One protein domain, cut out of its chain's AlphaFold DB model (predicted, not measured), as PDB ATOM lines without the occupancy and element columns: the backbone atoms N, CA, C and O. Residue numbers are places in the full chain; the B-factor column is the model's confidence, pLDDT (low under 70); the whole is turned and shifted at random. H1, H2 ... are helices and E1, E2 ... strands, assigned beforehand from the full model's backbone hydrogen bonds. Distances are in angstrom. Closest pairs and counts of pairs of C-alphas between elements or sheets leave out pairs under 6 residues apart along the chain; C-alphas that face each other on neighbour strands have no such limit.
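This is residues 3 to 112 of the 185 residues of an uncharacterized protein of Gammaproteobacteria bacterium (UniProt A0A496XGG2). Two small three-stranded sheets, E5 E6 E7 and E2 E3 E4, pack on the later part of one long helix, H2, on either side of it, and H4 packs on H2 at about a right angle. At the other end of H2 the chain turns a corner into H1, an arm that leads away from this body; residues 3 to 8 and 10 to 16 stick out. The printed part has 110 residues, with four named helices and seven named strands in the order E1 H1 H2 E2 E3 E4 E5 E6 H3 E7 H4; both sheets are antiparallel, and the class is mixed, helices and strands. The whole is only just loose, close to compact, with a radius of gyration of the C-alphas of 15.9 A and spans of 41 by 35 by 30 A.

Begin with the sheet of E5, residues 74 to 76, E6, residues 83 to 87, and E7, residues 97 to 100. E5 and E6 form a hairpin, where N 74 and O 85 are 2.8 A apart; between E6 and E7, N 98 and O 86 are also 2.8 A apart. H2, residues 26 to 44, is on this sheet as two layers, a helix on one face of a sheet, at a height over the sheet of 10.7 A; its closest C-alphas to E5 are those of Val 43 and Thr 74, 6.3 A apart. Next find E2, residues 53 to 56, E3, residues 59 to 61, and E4, residues 67 to 69: a meander, each strand the antiparallel neighbour of the one before. N 56 and O 59 are 2.8 A apart, and N 60 and O 68 2.9 A. H2 and H4, residues 102 to 112, are on this sheet, again as two layers; the C-alphas of Met 42 and Arg 56, the closest of H2 and E2, are 5.3 A apart. H2 touches H4 with residues 31 to 39 alone, about perpendicular at 88 degrees; the closest C-alphas, of Asn 36 and Gly 102, are 3.8 A apart. H1, residues 11 to 24, is close to but not clearly touching H2, with the C-alphas of Arg 22 and Val 29 6.4 A apart. H3, residues 93 to 96, only grazes the sheet E5 E6 E7. Every O i to N i+4 pair is within hydrogen-bond range in H1 and H4, and 14 of 15 in H2; H3 is too short for such a pair.

Find C-alpha 26 at (49.965, -53.586, 38.955); from there H2 runs 27.8 A to C-alpha 44. H1 covers 19.8 A, H4 15.3 A and E6 14.0 A. E1, residues 7 to 9, pairs with no named strand. H4 ends at C-alpha 112, (60.209, -34.301, 29.477).

The C-alphas farthest apart, of Asp 10 and Gly 65, are 44.3 A apart. The printed part has no cut and no long link. Look for pLDDT under 70 at residues 3 to 6 and 90 to 95.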
ATOM      1  N   LEU A   3      40.529 -47.775  16.264       41.28
ATOM      2  CA  LEU A   3      41.827 -47.832  15.594       41.28
ATOM      3  C   LEU A   3      42.875 -47.216  16.524       41.28
ATOM      4  O   LEU A   3      42.938 -45.998  16.679       41.28
ATOM      5  N   ALA A   4      43.702 -48.058  17.137       44.72
ATOM      6  CA  ALA A   4      44.968 -47.650  17.735       44.72
ATOM      7  C   ALA A   4      46.065 -48.562  17.170       44.72
ATOM      8  O   ALA A   4      45.952 -49.782  17.251       44.72
ATOM      9  N   ALA A   5      47.091 -47.974  16.546       57.19
ATOM     10  CA  ALA A   5      48.232 -48.685  15.952       57.19
ATOM     11  C   ALA A   5      47.887 -49.762  14.889       57.19
ATOM     12  O   ALA A   5      48.629 -50.725  14.726       57.19
ATOM     13  N   GLY A   6      46.778 -49.608  14.153       64.06
ATOM     14  CA  GLY A   6      46.422 -50.497  13.033       64.06
ATOM     15  C   GLY A   6      45.833 -51.858  13.426       64.06
ATOM     16  O   GLY A   6      45.609 -52.691  12.554       64.06
ATOM     17  N   VAL A   7      45.553 -52.086  14.713       72.19
ATOM     18  CA  VAL A   7      44.892 -53.305  15.196       72.19
ATOM     19  C   VAL A   7      43.396 -53.041  15.327       72.19
ATOM     20  O   VAL A   7      42.969 -52.247  16.167       72.19
ATOM     21  N   GLU A   8      42.588 -53.713  14.510       78.56
ATOM     22  CA  GLU A   8      41.138 -53.717  14.684       78.56
ATOM     23  C   GLU A   8      40.762 -54.626  15.858       78.56
ATOM     24  O   GLU A   8      41.073 -55.815  15.880       78.56
ATOM     25  N   CYS A   9      40.085 -54.065  16.857       80.69
ATOM     26  CA  CYS A   9      39.498 -54.833  17.947       80.69
ATOM     27  C   CYS A   9      38.111 -54.291  18.306       80.69
ATOM     28  O   CYS A   9      37.818 -53.094  18.164       80.69
ATOM     29  N   ASP A  10      37.235 -55.188  18.755       90.00
ATOM     30  CA  ASP A  10      35.969 -54.790  19.356       90.00
ATOM     31  C   ASP A  10      36.179 -54.251  20.785       90.00
ATOM     32  O   ASP A  10      37.224 -54.446  21.412       90.00
ATOM     33  N   PHE A  11      35.178 -53.536  21.303       89.19
ATOM     34  CA  PHE A  11      35.262 -52.904  22.622       89.19
ATOM     35  C   PHE A  11      35.429 -53.913  23.764       89.19
ATOM     36  O   PHE A  11      36.152 -53.628  24.718       89.19
ATOM     37  N   ALA A  12      34.796 -55.085  23.672       90.44
ATOM     38  CA  ALA A  12      34.864 -56.096  24.722       90.44
ATOM     39  C   ALA A  12      36.267 -56.716  24.796       90.44
ATOM     40  O   ALA A  12      36.795 -56.960  25.883       90.44
ATOM     41  N   LEU A  13      36.896 -56.941  23.644       90.44
ATOM     42  CA  LEU A  13      38.279 -57.377  23.546       90.44
ATOM     43  C   LEU A  13      39.228 -56.292  24.062       90.44
ATOM     44  O   LEU A  13      40.104 -56.603  24.868       90.44
ATOM     45  N   ALA A  14      39.029 -55.029  23.673       91.31
ATOM     46  CA  ALA A  14      39.840 -53.913  24.157       91.31
ATOM     47  C   ALA A  14      39.799 -53.798  25.691       91.31
ATOM     48  O   ALA A  14      40.844 -53.686  26.335       91.31
ATOM     49  N   GLU A  15      38.613 -53.896  26.295       92.44
ATOM     50  CA  GLU A  15      38.450 -53.866  27.750       92.44
ATOM     51  C   GLU A  15      39.174 -55.034  28.430       92.44
ATOM     52  O   GLU A  15      39.925 -54.823  29.387       92.44
ATOM     53  N   LYS A  16      39.031 -56.256  27.898       94.31
ATOM     54  CA  LYS A  16      39.739 -57.442  28.404       94.31
ATOM     55  C   LYS A  16      41.255 -57.285  28.325       94.31
ATOM     56  O   LYS A  16      41.945 -57.616  29.286       94.31
ATOM     57  N   VAL A  17      41.778 -56.761  27.216       93.50
ATOM     58  CA  VAL A  17      43.218 -56.525  27.031       93.50
ATOM     59  C   VAL A  17      43.728 -55.485  28.029       93.50
ATOM     60  O   VAL A  17      44.737 -55.719  28.698       93.50
ATOM     61  N   VAL A  18      43.015 -54.368  28.197       92.62
ATOM     62  CA  VAL A  18      43.371 -53.330  29.176       92.62
ATOM     63  C   VAL A  18      43.341 -53.888  30.601       92.62
ATOM     64  O   VAL A  18      44.270 -53.641  31.376       92.62
ATOM     65  N   ALA A  19      42.313 -54.661  30.954       95.06
ATOM     66  CA  ALA A  19      42.201 -55.297  32.263       95.06
ATOM     67  C   ALA A  19      43.347 -56.293  32.508       95.06
ATOM     68  O   ALA A  19      43.996 -56.232  33.553       95.06
ATOM     69  N   ALA A  20      43.655 -57.147  31.528       96.44
ATOM     70  CA  ALA A  20      44.750 -58.110  31.602       96.44
ATOM     71  C   ALA A  20      46.114 -57.419  31.763       96.44
ATOM     72  O   ALA A  20      46.911 -57.822  32.610       96.44
ATOM     73  N   TYR A  21      46.371 -56.337  31.020       95.94
ATOM     74  CA  TYR A  21      47.596 -55.548  31.161       95.94
ATOM     75  C   TYR A  21      47.724 -54.950  32.568       95.94
ATOM     76  O   TYR A  21      48.766 -55.078  33.212       95.94
ATOM     77  N   ARG A  22      46.654 -54.327  33.077       96.56
ATOM     78  CA  ARG A  22      46.635 -53.719  34.418       96.56
ATOM     79  C   ARG A  22      46.809 -54.754  35.531       96.56
ATOM     80  O   ARG A  22      47.467 -54.455  36.523       96.56
ATOM     81  N   ALA A  23      46.258 -55.955  35.354       97.00
ATOM     82  CA  ALA A  23      46.441 -57.073  36.275       97.00
ATOM     83  C   ALA A  23      47.879 -57.616  36.241       97.00
ATOM     84  O   ALA A  23      48.448 -57.898  37.292       97.00
ATOM     85  N   LYS A  24      48.485 -57.711  35.049       98.00
ATOM     86  CA  LYS A  24      49.871 -58.168  34.866       98.00
ATOM     87  C   LYS A  24      50.897 -57.169  35.409       98.00
ATOM     88  O   LYS A  24      51.899 -57.585  35.984       98.00
ATOM     89  N   TYR A  25      50.651 -55.866  35.258       97.38
ATOM     90  CA  TYR A  25      51.575 -54.799  35.660       97.38
ATOM     91  C   TYR A  25      50.967 -53.860  36.719       97.38
ATOM     92  O   TYR A  25      50.805 -52.656  36.486       97.38
ATOM     93  N   PRO A  26      50.669 -54.361  37.932       97.25
ATOM     94  CA  PRO A  26      49.965 -53.586  38.955       97.25
ATOM     95  C   PRO A  26      50.774 -52.379  39.453       97.25
ATOM     96  O   PRO A  26      50.202 -51.395  39.925       97.25
ATOM     97  N   MET A  27      52.106 -52.423  39.338       97.25
ATOM     98  CA  MET A  27      52.980 -51.313  39.727       97.25
ATOM     99  C   MET A  27      52.835 -50.094  38.812       97.25
ATOM    100  O   MET A  27      52.954 -48.974  39.302       97.25
ATOM    101  N   ILE A  28      52.491 -50.286  37.532       96.06
ATOM    102  CA  ILE A  28      52.204 -49.183  36.603       96.06
ATOM    103  C   ILE A  28      50.932 -48.455  37.047       96.06
ATOM    104  O   ILE A  28      50.929 -47.235  37.197       96.06
ATOM    105  N   VAL A  29      49.877 -49.211  37.365       96.12
ATOM    106  CA  VAL A  29      48.610 -48.651  37.860       96.12
ATOM    107  C   VAL A  29      48.823 -47.899  39.173       96.12
ATOM    108  O   VAL A  29      48.356 -46.771  39.323       96.12
ATOM    109  N   LYS A  30      49.578 -48.480  40.116       96.50
ATOM    110  CA  LYS A  30      49.973 -47.793  41.358       96.50
ATOM    111  C   LYS A  30      50.770 -46.516  41.079       96.50
ATOM    112  O   LYS A  30      50.573 -45.527  41.776       96.50
ATOM    113  N   GLY A  31      51.643 -46.524  40.072       96.50
ATOM    114  CA  GLY A  31      52.383 -45.347  39.617       96.50
ATOM    115  C   GLY A  31      51.460 -44.214  39.168       96.50
ATOM    116  O   GLY A  31      51.645 -43.076  39.594       96.50
ATOM    117  N   TRP A  32      50.417 -44.522  38.392       96.31
ATOM    118  CA  TRP A  32      49.415 -43.531  37.987       96.31
ATOM    119  C   TRP A  32      48.641 -42.957  39.175       96.31
ATOM    120  O   TRP A  32      48.433 -41.750  39.224       96.31
ATOM    121  N   TRP A  33      48.254 -43.779  40.155       95.31
ATOM    122  CA  TRP A  33      47.592 -43.279  41.367       95.31
ATOM    123  C   TRP A  33      48.503 -42.359  42.181       95.31
ATOM    124  O   TRP A  33      48.091 -41.255  42.518       95.31
ATOM    125  N   LYS A  34      49.769 -42.744  42.386       96.62
ATOM    126  CA  LYS A  34      50.763 -41.878  43.040       96.62
ATOM    127  C   LYS A  34      50.938 -40.551  42.303       96.62
ATOM    128  O   LYS A  34      51.008 -39.504  42.934       96.62
ATOM    129  N   ALA A  35      50.985 -40.572  40.972       97.00
ATOM    130  CA  ALA A  35      51.049 -39.351  40.175       97.00
ATOM    131  C   ALA A  35      49.780 -38.493  40.327       97.00
ATOM    132  O   ALA A  35      49.858 -37.269  40.327       97.00
ATOM    133  N   ASN A  36      48.611 -39.109  40.513       96.25
ATOM    134  CA  ASN A  36      47.384 -38.380  40.812       96.25
ATOM    135  C   ASN A  36      47.455 -37.673  42.176       96.25
ATOM    136  O   ASN A  36      47.020 -36.530  42.293       96.25
ATOM    137  N   ASP A  37      48.068 -38.305  43.182       95.69
ATOM    138  CA  ASP A  37      48.322 -37.675  44.484       95.69
ATOM    139  C   ASP A  37      49.281 -36.479  44.352       95.69
ATOM    140  O   ASP A  37      49.091 -35.446  44.999       95.69
ATOM    141  N   MET A  38      50.267 -36.566  43.446       97.69
ATOM    142  CA  MET A  38      51.186 -35.454  43.168       97.69
ATOM    143  C   MET A  38      50.457 -34.214  42.642       97.69
ATOM    144  O   MET A  38      50.863 -33.099  42.965       97.69
ATOM    145  N   LEU A  39      49.359 -34.371  41.891       97.62
ATOM    146  CA  LEU A  39      48.528 -33.235  41.472       97.62
ATOM    147  C   LEU A  39      47.929 -32.508  42.685       97.62
ATOM    148  O   LEU A  39      47.941 -31.279  42.724       97.62
ATOM    149  N   GLY A  40      47.483 -33.251  43.701       96.56
ATOM    150  CA  GLY A  40      47.001 -32.687  44.965       96.56
ATOM    151  C   GLY A  40      48.078 -31.880  45.693       96.56
ATOM    152  O   GLY A  40      47.833 -30.741  46.090       96.56
ATOM    153  N   HIS A  41      49.292 -32.421  45.783       97.69
ATOM    154  CA  HIS A  41      50.441 -31.711  46.352       97.69
ATOM    155  C   HIS A  41      50.801 -30.443  45.565       97.69
ATOM    156  O   HIS A  41      51.076 -29.404  46.161       97.69
ATOM    157  N   MET A  42      50.749 -30.482  44.230       98.19
ATOM    158  CA  MET A  42      50.993 -29.301  43.392       98.19
ATOM    159  C   MET A  42      49.926 -28.214  43.576       98.19
ATOM    160  O   MET A  42      50.273 -27.033  43.551       98.19
ATOM    161  N   VAL A  43      48.657 -28.583  43.798       97.38
ATOM    162  CA  VAL A  43      47.590 -27.626  44.149       97.38
ATOM    163  C   VAL A  43      47.897 -26.958  45.492       97.38
ATOM    164  O   VAL A  43      47.897 -25.732  45.578       97.38
ATOM    165  N   ASN A  44      48.241 -27.747  46.513       96.31
ATOM    166  CA  ASN A  44      48.555 -27.241  47.854       96.31
ATOM    167  C   ASN A  44      49.870 -26.443  47.920       96.31
ATOM    168  O   ASN A  44      50.083 -25.668  48.848       96.31
ATOM    169  N   GLY A  45      50.757 -26.623  46.937       96.62
ATOM    170  CA  GLY A  45      52.098 -26.038  46.940       96.62
ATOM    171  C   GLY A  45      53.137 -26.844  47.721       96.62
ATOM    172  O   GLY A  45      54.239 -26.341  47.962       96.62
ATOM    173  N   ASP A  46      52.821 -28.091  48.066       97.81
ATOM    174  CA  ASP A  46      53.702 -28.990  48.802       97.81
ATOM    175  C   ASP A  46      54.935 -29.370  47.969       97.81
ATOM    176  O   ASP A  46      54.896 -29.471  46.735       97.81
ATOM    177  N   LYS A  47      56.043 -29.630  48.667       98.00
ATOM    178  CA  LYS A  47      57.300 -30.109  48.082       98.00
ATOM    179  C   LYS A  47      57.458 -31.602  48.354       98.00
ATOM    180  O   LYS A  47      57.902 -31.991  49.430       98.00
ATOM    181  N   VAL A  48      57.096 -32.427  47.379       98.25
ATOM    182  CA  VAL A  48      57.108 -33.889  47.481       98.25
ATOM    183  C   VAL A  48      57.887 -34.468  46.308       98.25
ATOM    184  O   VAL A  48      57.732 -34.032  45.167       98.25
ATOM    185  N   LYS A  49      58.754 -35.445  46.584       97.50
ATOM    186  CA  LYS A  49      59.521 -36.137  45.543       97.50
ATOM    187  C   LYS A  49      58.665 -37.180  44.829       97.50
ATOM    188  O   LYS A  49      57.950 -37.951  45.467       97.50
ATOM    189  N   PHE A  50      58.831 -37.262  43.514       96.56
ATOM    190  CA  PHE A  50      58.271 -38.299  42.658       96.56
ATOM    191  C   PHE A  50      59.360 -38.781  41.692       96.56
ATOM    192  O   PHE A  50      59.606 -38.175  40.650       96.56
ATOM    193  N   GLY A  51      60.073 -39.843  42.084       94.62
ATOM    194  CA  GLY A  51      61.291 -40.271  41.391       94.62
ATOM    195  C   GLY A  51      62.361 -39.171  41.413       94.62
ATOM    196  O   GLY A  51      62.654 -38.614  42.470       94.62
ATOM    197  N   CYS A  52      62.911 -38.839  40.243       96.00
ATOM    198  CA  CYS A  52      63.863 -37.737  40.060       96.00
ATOM    199  C   CYS A  52      63.203 -36.347  39.954       96.00
ATOM    200  O   CYS A  52      63.900 -35.345  39.794       96.00
ATOM    201  N   CYS A  53      61.873 -36.277  40.028       97.88
ATOM    202  CA  CYS A  53      61.109 -35.038  39.948       97.88
ATOM    203  C   CYS A  53      60.591 -34.605  41.324       97.88
ATOM    204  O   CYS A  53      60.584 -35.371  42.292       97.88
ATOM    205  N   GLU A  54      60.135 -33.360  41.420       98.44
ATOM    206  CA  GLU A  54      59.668 -32.788  42.681       98.44
ATOM    207  C   GLU A  54      58.510 -31.808  42.472       98.44
ATOM    208  O   GLU A  54      58.592 -30.896  41.645       98.44
ATOM    209  N   THR A  55      57.438 -31.944  43.248       98.56
ATOM    210  CA  THR A  55      56.286 -31.044  43.156       98.56
ATOM    211  C   THR A  55      56.626 -29.640  43.653       98.56
ATOM    212  O   THR A  55      57.436 -29.418  44.562       98.56
ATOM    213  N   ARG A  56      55.980 -28.656  43.036       98.00
ATOM    214  CA  ARG A  56      55.920 -27.253  43.444       98.00
ATOM    215  C   ARG A  56      54.519 -26.732  43.149       98.00
ATOM    216  O   ARG A  56      53.775 -27.338  42.380       98.00
ATOM    217  N   HIS A  57      54.179 -25.575  43.711       98.00
ATOM    218  CA  HIS A  57      52.895 -24.951  43.418       98.00
ATOM    219  C   HIS A  57      52.707 -24.759  41.904       98.00
ATOM    220  O   HIS A  57      53.526 -24.096  41.260       98.00
ATOM    221  N   ASN A  58      51.659 -25.379  41.349       97.38
ATOM    222  CA  ASN A  58      51.306 -25.374  39.923       97.38
ATOM    223  C   ASN A  58      52.376 -25.916  38.954       97.38
ATOM    224  O   ASN A  58      52.314 -25.627  37.759       97.38
ATOM    225  N   LYS A  59      53.385 -26.667  39.417       97.50
ATOM    226  CA  LYS A  59      54.445 -27.174  38.528       97.50
ATOM    227  C   LYS A  59      55.197 -28.383  39.080       97.50
ATOM    228  O   LYS A  59      55.286 -28.576  40.288       97.50
ATOM    229  N   MET A  60      55.812 -29.149  38.187       98.38
ATOM    230  CA  MET A  60      56.729 -30.243  38.523       98.38
ATOM    231  C   MET A  60      58.158 -29.838  38.153       98.38
ATOM    232  O   MET A  60      58.408 -29.472  37.006       98.38
ATOM    233  N   ARG A  61      59.091 -29.881  39.107       98.44
ATOM    234  CA  ARG A  61      60.522 -29.651  38.875       98.44
ATOM    235  C   ARG A  61      61.165 -30.910  38.299       98.44
ATOM    236  O   ARG A  61      60.987 -31.990  38.857       98.44
ATOM    237  N   LEU A  62      61.934 -30.738  37.232       98.19
ATOM    238  CA  LEU A  62      62.741 -31.766  36.577       98.19
ATOM    239  C   LEU A  62      64.173 -31.785  37.153       98.19
ATOM    240  O   LEU A  62      64.612 -30.781  37.728       98.19
ATOM    241  N   PRO A  63      64.932 -32.884  36.982       96.94
ATOM    242  CA  PRO A  63      66.290 -33.006  37.521       96.94
ATOM    243  C   PRO A  63      67.270 -31.955  36.983       96.94
ATOM    244  O   PRO A  63      68.149 -31.513  37.716       96.94
ATOM    245  N   ASN A  64      67.079 -31.474  35.751       95.75
ATOM    246  CA  ASN A  64      67.891 -30.399  35.168       95.75
ATOM    247  C   ASN A  64      67.502 -28.983  35.654       95.75
ATOM    248  O   ASN A  64      68.013 -27.989  35.148       95.75
ATOM    249  N   GLY A  65      66.561 -28.863  36.597       96.31
ATOM    250  CA  GLY A  65      66.102 -27.583  37.140       96.31
ATOM    251  C   GLY A  65      64.984 -26.894  36.354       96.31
ATOM    252  O   GLY A  65      64.431 -25.915  36.857       96.31
ATOM    253  N   MET A  66      64.601 -27.408  35.181       97.19
ATOM    254  CA  MET A  66      63.428 -26.927  34.445       97.19
ATOM    255  C   MET A  66      62.119 -27.350  35.128       97.19
ATOM    256  O   MET A  66      62.104 -28.149  36.067       97.19
ATOM    257  N   PHE A  67      60.997 -26.815  34.642       97.44
ATOM    258  CA  PHE A  67      59.674 -27.096  35.186       97.44
ATOM    259  C   PHE A  67      58.667 -27.462  34.094       97.44
ATOM    260  O   PHE A  67      58.611 -26.819  33.047       97.44
ATOM    261  N   LEU A  68      57.800 -28.429  34.392       96.94
ATOM    262  CA  LEU A  68      56.514 -28.594  33.716       96.94
ATOM    263  C   LEU A  68      55.484 -27.712  34.416       96.94
ATOM    264  O   LEU A  68      55.190 -27.924  35.592       96.94
ATOM    265  N   HIS A  69      54.956 -26.718  33.706       95.69
ATOM    266  CA  HIS A  69      54.008 -25.750  34.250       95.69
ATOM    267  C   HIS A  69      52.556 -26.165  33.992       95.69
ATOM    268  O   HIS A  69      52.167 -26.439  32.859       95.69
ATOM    269  N   TYR A  70      51.752 -26.127  35.051       95.88
ATOM    270  CA  TYR A  70      50.309 -26.350  35.048       95.88
ATOM    271  C   TYR A  70      49.636 -25.113  35.643       95.88
ATOM    272  O   TYR A  70      49.190 -25.111  36.787       95.88
ATOM    273  N   GLU A  71      49.655 -24.010  34.895       93.31
ATOM    274  CA  GLU A  71      49.196 -22.710  35.385       93.31
ATOM    275  C   GLU A  71      47.746 -22.765  35.882       93.31
ATOM    276  O   GLU A  71      46.863 -23.273  35.194       93.31
ATOM    277  N   GLY A  72      47.489 -22.227  37.078       93.31
ATOM    278  CA  GLY A  72      46.148 -22.222  37.662       93.31
ATOM    279  C   GLY A  72      45.582 -23.626  37.866       93.31
ATOM    280  O   GLY A  72      44.396 -23.824  37.613       93.31
ATOM    281  N   LEU A  73      46.423 -24.590  38.263       96.31
ATOM    282  CA  LEU A  73      45.983 -25.940  38.589       96.31
ATOM    283  C   LEU A  73      44.968 -25.883  39.732       96.31
ATOM    284  O   LEU A  73      45.270 -25.433  40.837       96.31
ATOM    285  N   THR A  74      43.763 -26.365  39.467       95.06
ATOM    286  CA  THR A  74      42.685 -26.461  40.445       95.06
ATOM    287  C   THR A  74      42.257 -27.907  40.622       95.06
ATOM    288  O   THR A  74      42.467 -28.755  39.750       95.06
ATOM    289  N   ARG A  75      41.651 -28.183  41.777       95.88
ATOM    290  CA  ARG A  75      41.000 -29.453  42.089       95.88
ATOM    291  C   ARG A  75      39.507 -29.220  42.266       95.88
ATOM    292  O   ARG A  75      39.117 -28.323  43.011       95.88
ATOM    293  N   THR A  76      38.692 -30.057  41.644       93.50
ATOM    294  CA  THR A  76      37.248 -30.148  41.887       93.50
ATOM    295  C   THR A  76      36.922 -31.516  42.475       93.50
ATOM    296  O   THR A  76      37.506 -32.513  42.063       93.50
ATOM    297  N   GLY A  77      36.001 -31.579  43.438       89.50
ATOM    298  CA  GLY A  77      35.683 -32.826  44.141       89.50
ATOM    299  C   GLY A  77      36.758 -33.262  45.149       89.50
ATOM    300  O   GLY A  77      37.701 -32.527  45.459       89.50
ATOM    301  N   THR A  78      36.589 -34.467  45.694       82.44
ATOM    302  CA  THR A  78      37.444 -35.036  46.750       82.44
ATOM    303  C   THR A  78      37.605 -36.544  46.579       82.44
ATOM    304  O   THR A  78      36.733 -37.206  46.025       82.44
ATOM    305  N   GLY A  79      38.690 -37.112  47.112       79.25
ATOM    306  CA  GLY A  79      38.908 -38.559  47.082       79.25
ATOM    307  C   GLY A  79      39.106 -39.093  45.660       79.25
ATOM    308  O   GLY A  79      39.874 -38.523  44.888       79.25
ATOM    309  N   ARG A  80      38.433 -40.200  45.320       76.88
ATOM    310  CA  ARG A  80      38.552 -40.849  44.000       76.88
ATOM    311  C   ARG A  80      37.883 -40.070  42.867       76.88
ATOM    312  O   ARG A  80      38.303 -40.228  41.727       76.88
ATOM    313  N   ASP A  81      36.919 -39.215  43.195       84.44
ATOM    314  CA  ASP A  81      36.195 -38.380  42.228       84.44
ATOM    315  C   ASP A  81      36.865 -37.011  42.036       84.44
ATOM    316  O   ASP A  81      36.312 -36.120  41.393       84.44
ATOM    317  N   ALA A  82      38.054 -36.815  42.621       89.50
ATOM    318  CA  ALA A  82      38.821 -35.596  42.437       89.50
ATOM    319  C   ALA A  82      39.273 -35.464  40.977       89.50
ATOM    320  O   ALA A  82      39.982 -36.321  40.444       89.50
ATOM    321  N   GLU A  83      38.924 -34.341  40.361       95.31
ATOM    322  CA  GLU A  83      39.398 -33.967  39.036       95.31
ATOM    323  C   GLU A  83      40.329 -32.766  39.117       95.31
ATOM    324  O   GLU A  83      40.147 -31.871  39.948       95.31
ATOM    325  N   TYR A  84      41.313 -32.732  38.223       96.50
ATOM    326  CA  TYR A  84      42.293 -31.660  38.159       96.50
ATOM    327  C   TYR A  84      42.253 -30.974  36.802       96.50
ATOM    328  O   TYR A  84      42.176 -31.626  35.758       96.50
ATOM    329  N   TRP A  85      42.341 -29.647  36.825       95.81
ATOM    330  CA  TRP A  85      42.225 -28.803  35.642       95.81
ATOM    331  C   TRP A  85      43.267 -27.691  35.688       95.81
ATOM    332  O   TRP A  85      43.521 -27.138  36.750       95.81
ATOM    333  N   TYR A  86      43.867 -27.344  34.553       94.25
ATOM    334  CA  TYR A  86      44.856 -26.264  34.462       94.25
ATOM    335  C   TYR A  86      44.655 -25.432  33.195       94.25
ATOM    336  O   TYR A  86      44.056 -25.895  32.223       94.25
ATOM    337  N   LYS A  87      45.186 -24.209  33.190       91.19
ATOM    338  CA  LYS A  87      45.186 -23.314  32.034       91.19
ATOM    339  C   LYS A  87      46.254 -23.749  31.032       91.19
ATOM    340  O   LYS A  87      47.449 -23.746  31.309       91.19
ATOM    341  N   SER A  88      45.814 -24.116  29.841       83.50
ATOM    342  CA  SER A  88      46.637 -24.401  28.682       83.50
ATOM    343  C   SER A  88      47.047 -23.101  27.987       83.50
ATOM    344  O   SER A  88      46.173 -22.367  27.521       83.50
ATOM    345  N   PRO A  89      48.354 -22.869  27.779       70.81
ATOM    346  CA  PRO A  89      48.846 -21.713  27.025       70.81
ATOM    347  C   PRO A  89      48.372 -21.675  25.564       70.81
ATOM    348  O   PRO A  89      48.420 -20.633  24.918       70.81
ATOM    349  N   LYS A  90      47.943 -22.823  25.014       67.38
ATOM    350  CA  LYS A  90      47.516 -22.967  23.613       67.38
ATOM    351  C   LYS A  90      46.017 -22.708  23.397       67.38
ATOM    352  O   LYS A  90      45.579 -22.680  22.251       67.38
ATOM    353  N   GLY A  91      45.221 -22.559  24.459       57.94
ATOM    354  CA  GLY A  91      43.778 -22.331  24.352       57.94
ATOM    355  C   GLY A  91      43.437 -20.842  24.303       57.94
ATOM    356  O   GLY A  91      43.741 -20.115  25.241       57.94
ATOM    357  N   ARG A  92      42.770 -20.373  23.239       51.91
ATOM    358  CA  ARG A  92      42.077 -19.070  23.253       51.91
ATOM    359  C   ARG A  92      40.663 -19.262  23.837       51.91
ATOM    360  O   ARG A  92      39.971 -20.201  23.450       51.91
ATOM    361  N   GLY A  93      40.222 -18.381  24.743       58.06
ATOM    362  CA  GLY A  93      38.858 -18.384  25.315       58.06
ATOM    363  C   GLY A  93      38.568 -19.520  26.317       58.06
ATOM    364  O   GLY A  93      39.465 -19.983  27.013       58.06
ATOM    365  N   ASN A  94      37.316 -20.002  26.383       49.59
ATOM    366  CA  ASN A  94      36.875 -21.089  27.286       49.59
ATOM    367  C   ASN A  94      37.517 -22.469  26.993       49.59
ATOM    368  O   ASN A  94      37.350 -23.401  27.773       49.59
ATOM    369  N   HIS A  95      38.300 -22.604  25.915       53.12
ATOM    370  CA  HIS A  95      39.175 -23.758  25.651       53.12
ATOM    371  C   HIS A  95      40.537 -23.665  26.365       53.12
ATOM    372  O   HIS A  95      41.437 -24.467  26.111       53.12
ATOM    373  N   ALA A  96      40.704 -22.680  27.253       73.75
ATOM    374  CA  ALA A  96      41.896 -22.522  28.069       73.75
ATOM    375  C   ALA A  96      42.045 -23.631  29.116       73.75
ATOM    376  O   ALA A  96      43.171 -23.962  29.443       73.75
ATOM    377  N   MET A  97      40.978 -24.242  29.639       87.56
ATOM    378  CA  MET A  97      41.124 -25.262  30.689       87.56
ATOM    379  C   MET A  97      41.311 -26.663  30.098       87.56
ATOM    380  O   MET A  97      40.535 -27.103  29.253       87.56
ATOM    381  N   ARG A  98      42.327 -27.392  30.567       91.75
ATOM    382  CA  ARG A  98      42.581 -28.795  30.220       91.75
ATOM    383  C   ARG A  98      42.546 -29.669  31.461       91.75
ATOM    384  O   ARG A  98      43.141 -29.318  32.478       91.75
ATOM    385  N   LYS A  99      41.881 -30.820  31.349       94.06
ATOM    386  CA  LYS A  99      41.893 -31.858  32.380       94.06
ATOM    387  C   LYS A  99      43.276 -32.496  32.447       94.06
ATOM    388  O   LYS A  99      43.907 -32.717  31.415       94.06
ATOM    389  N   ILE A 100      43.718 -32.819  33.654       96.25
ATOM    390  CA  ILE A 100      44.901 -33.632  33.918       96.25
ATOM    391  C   ILE A 100      44.566 -34.689  34.968       96.25
ATOM    392  O   ILE A 100      43.710 -34.500  35.825       96.25
ATOM    393  N   TYR A 101      45.221 -35.837  34.865       95.94
ATOM    394  CA  TYR A 101      45.102 -36.954  35.794       95.94
ATOM    395  C   TYR A 101      46.429 -37.709  35.830       95.94
ATOM    396  O   TYR A 101      47.283 -37.512  34.964       95.94
ATOM    397  N   GLY A 102      46.605 -38.582  36.821       96.19
ATOM    398  CA  GLY A 102      47.890 -39.226  37.098       96.19
ATOM    399  C   GLY A 102      48.593 -39.862  35.890       96.19
ATOM    400  O   GLY A 102      49.778 -39.620  35.688       96.19
ATOM    401  N   ALA A 103      47.885 -40.611  35.037       95.62
ATOM    402  CA  ALA A 103      48.505 -41.218  33.851       95.62
ATOM    403  C   ALA A 103      48.981 -40.179  32.812       95.62
ATOM    404  O   ALA A 103      50.071 -40.334  32.270       95.62
ATOM    405  N   MET A 104      48.237 -39.087  32.603       97.12
ATOM    406  CA  MET A 104      48.667 -37.980  31.734       97.12
ATOM    407  C   MET A 104      49.838 -37.191  32.341       97.12
ATOM    408  O   MET A 104      50.729 -36.743  31.626       97.12
ATOM    409  N   LEU A 105      49.877 -37.036  33.671       97.81
ATOM    410  CA  LEU A 105      51.035 -36.444  34.346       97.81
ATOM    411  C   LEU A 105      52.290 -37.307  34.143       97.81
ATOM    412  O   LEU A 105      53.345 -36.766  33.826       97.81
ATOM    413  N   VAL A 106      52.174 -38.632  34.294       98.00
ATOM    414  CA  VAL A 106      53.282 -39.567  34.038       98.00
ATOM    415  C   VAL A 106      53.768 -39.452  32.598       98.00
ATOM    416  O   VAL A 106      54.972 -39.355  32.389       98.00
ATOM    417  N   GLU A 107      52.865 -39.399  31.618       97.44
ATOM    418  CA  GLU A 107      53.228 -39.206  30.210       97.44
ATOM    419  C   GLU A 107      54.044 -37.920  29.998       97.44
ATOM    420  O   GLU A 107      55.136 -37.971  29.432       97.44
ATOM    421  N   ASN A 108      53.570 -36.784  30.521       97.31
ATOM    422  CA  ASN A 108      54.280 -35.508  30.407       97.31
ATOM    423  C   ASN A 108      55.667 -35.556  31.066       97.31
ATOM    424  O   ASN A 108      56.629 -35.021  30.515       97.31
ATOM    425  N   ILE A 109      55.774 -36.180  32.245       97.69
ATOM    426  CA  ILE A 109      57.048 -36.348  32.953       97.69
ATOM    427  C   ILE A 109      58.000 -37.205  32.122       97.69
ATOM    428  O   ILE A 109      59.140 -36.801  31.923       97.69
ATOM    429  N   MET A 110      57.540 -38.344  31.600       96.31
ATOM    430  CA  MET A 110      58.373 -39.236  30.793       96.31
ATOM    431  C   MET A 110      58.885 -38.540  29.533       96.31
ATOM    432  O   MET A 110      60.089 -38.528  29.309       96.31
ATOM    433  N   GLN A 111      58.015 -37.874  28.767       96.00
ATOM    434  CA  GLN A 111      58.431 -37.122  27.576       96.00
ATOM    435  C   GLN A 111      59.460 -36.030  27.914       96.00
ATOM    436  O   GLN A 111      60.436 -35.841  27.185       96.00
ATOM    437  N   ALA A 112      59.274 -35.326  29.034       96.81
ATOM    438  CA  ALA A 112      60.209 -34.301  29.477       96.81
ATOM    439  C   ALA A 112      61.560 -34.888  29.908       96.81
ATOM    440  O   ALA A 112      62.599 -34.362  29.519       96.81
TER     441      ALA A 112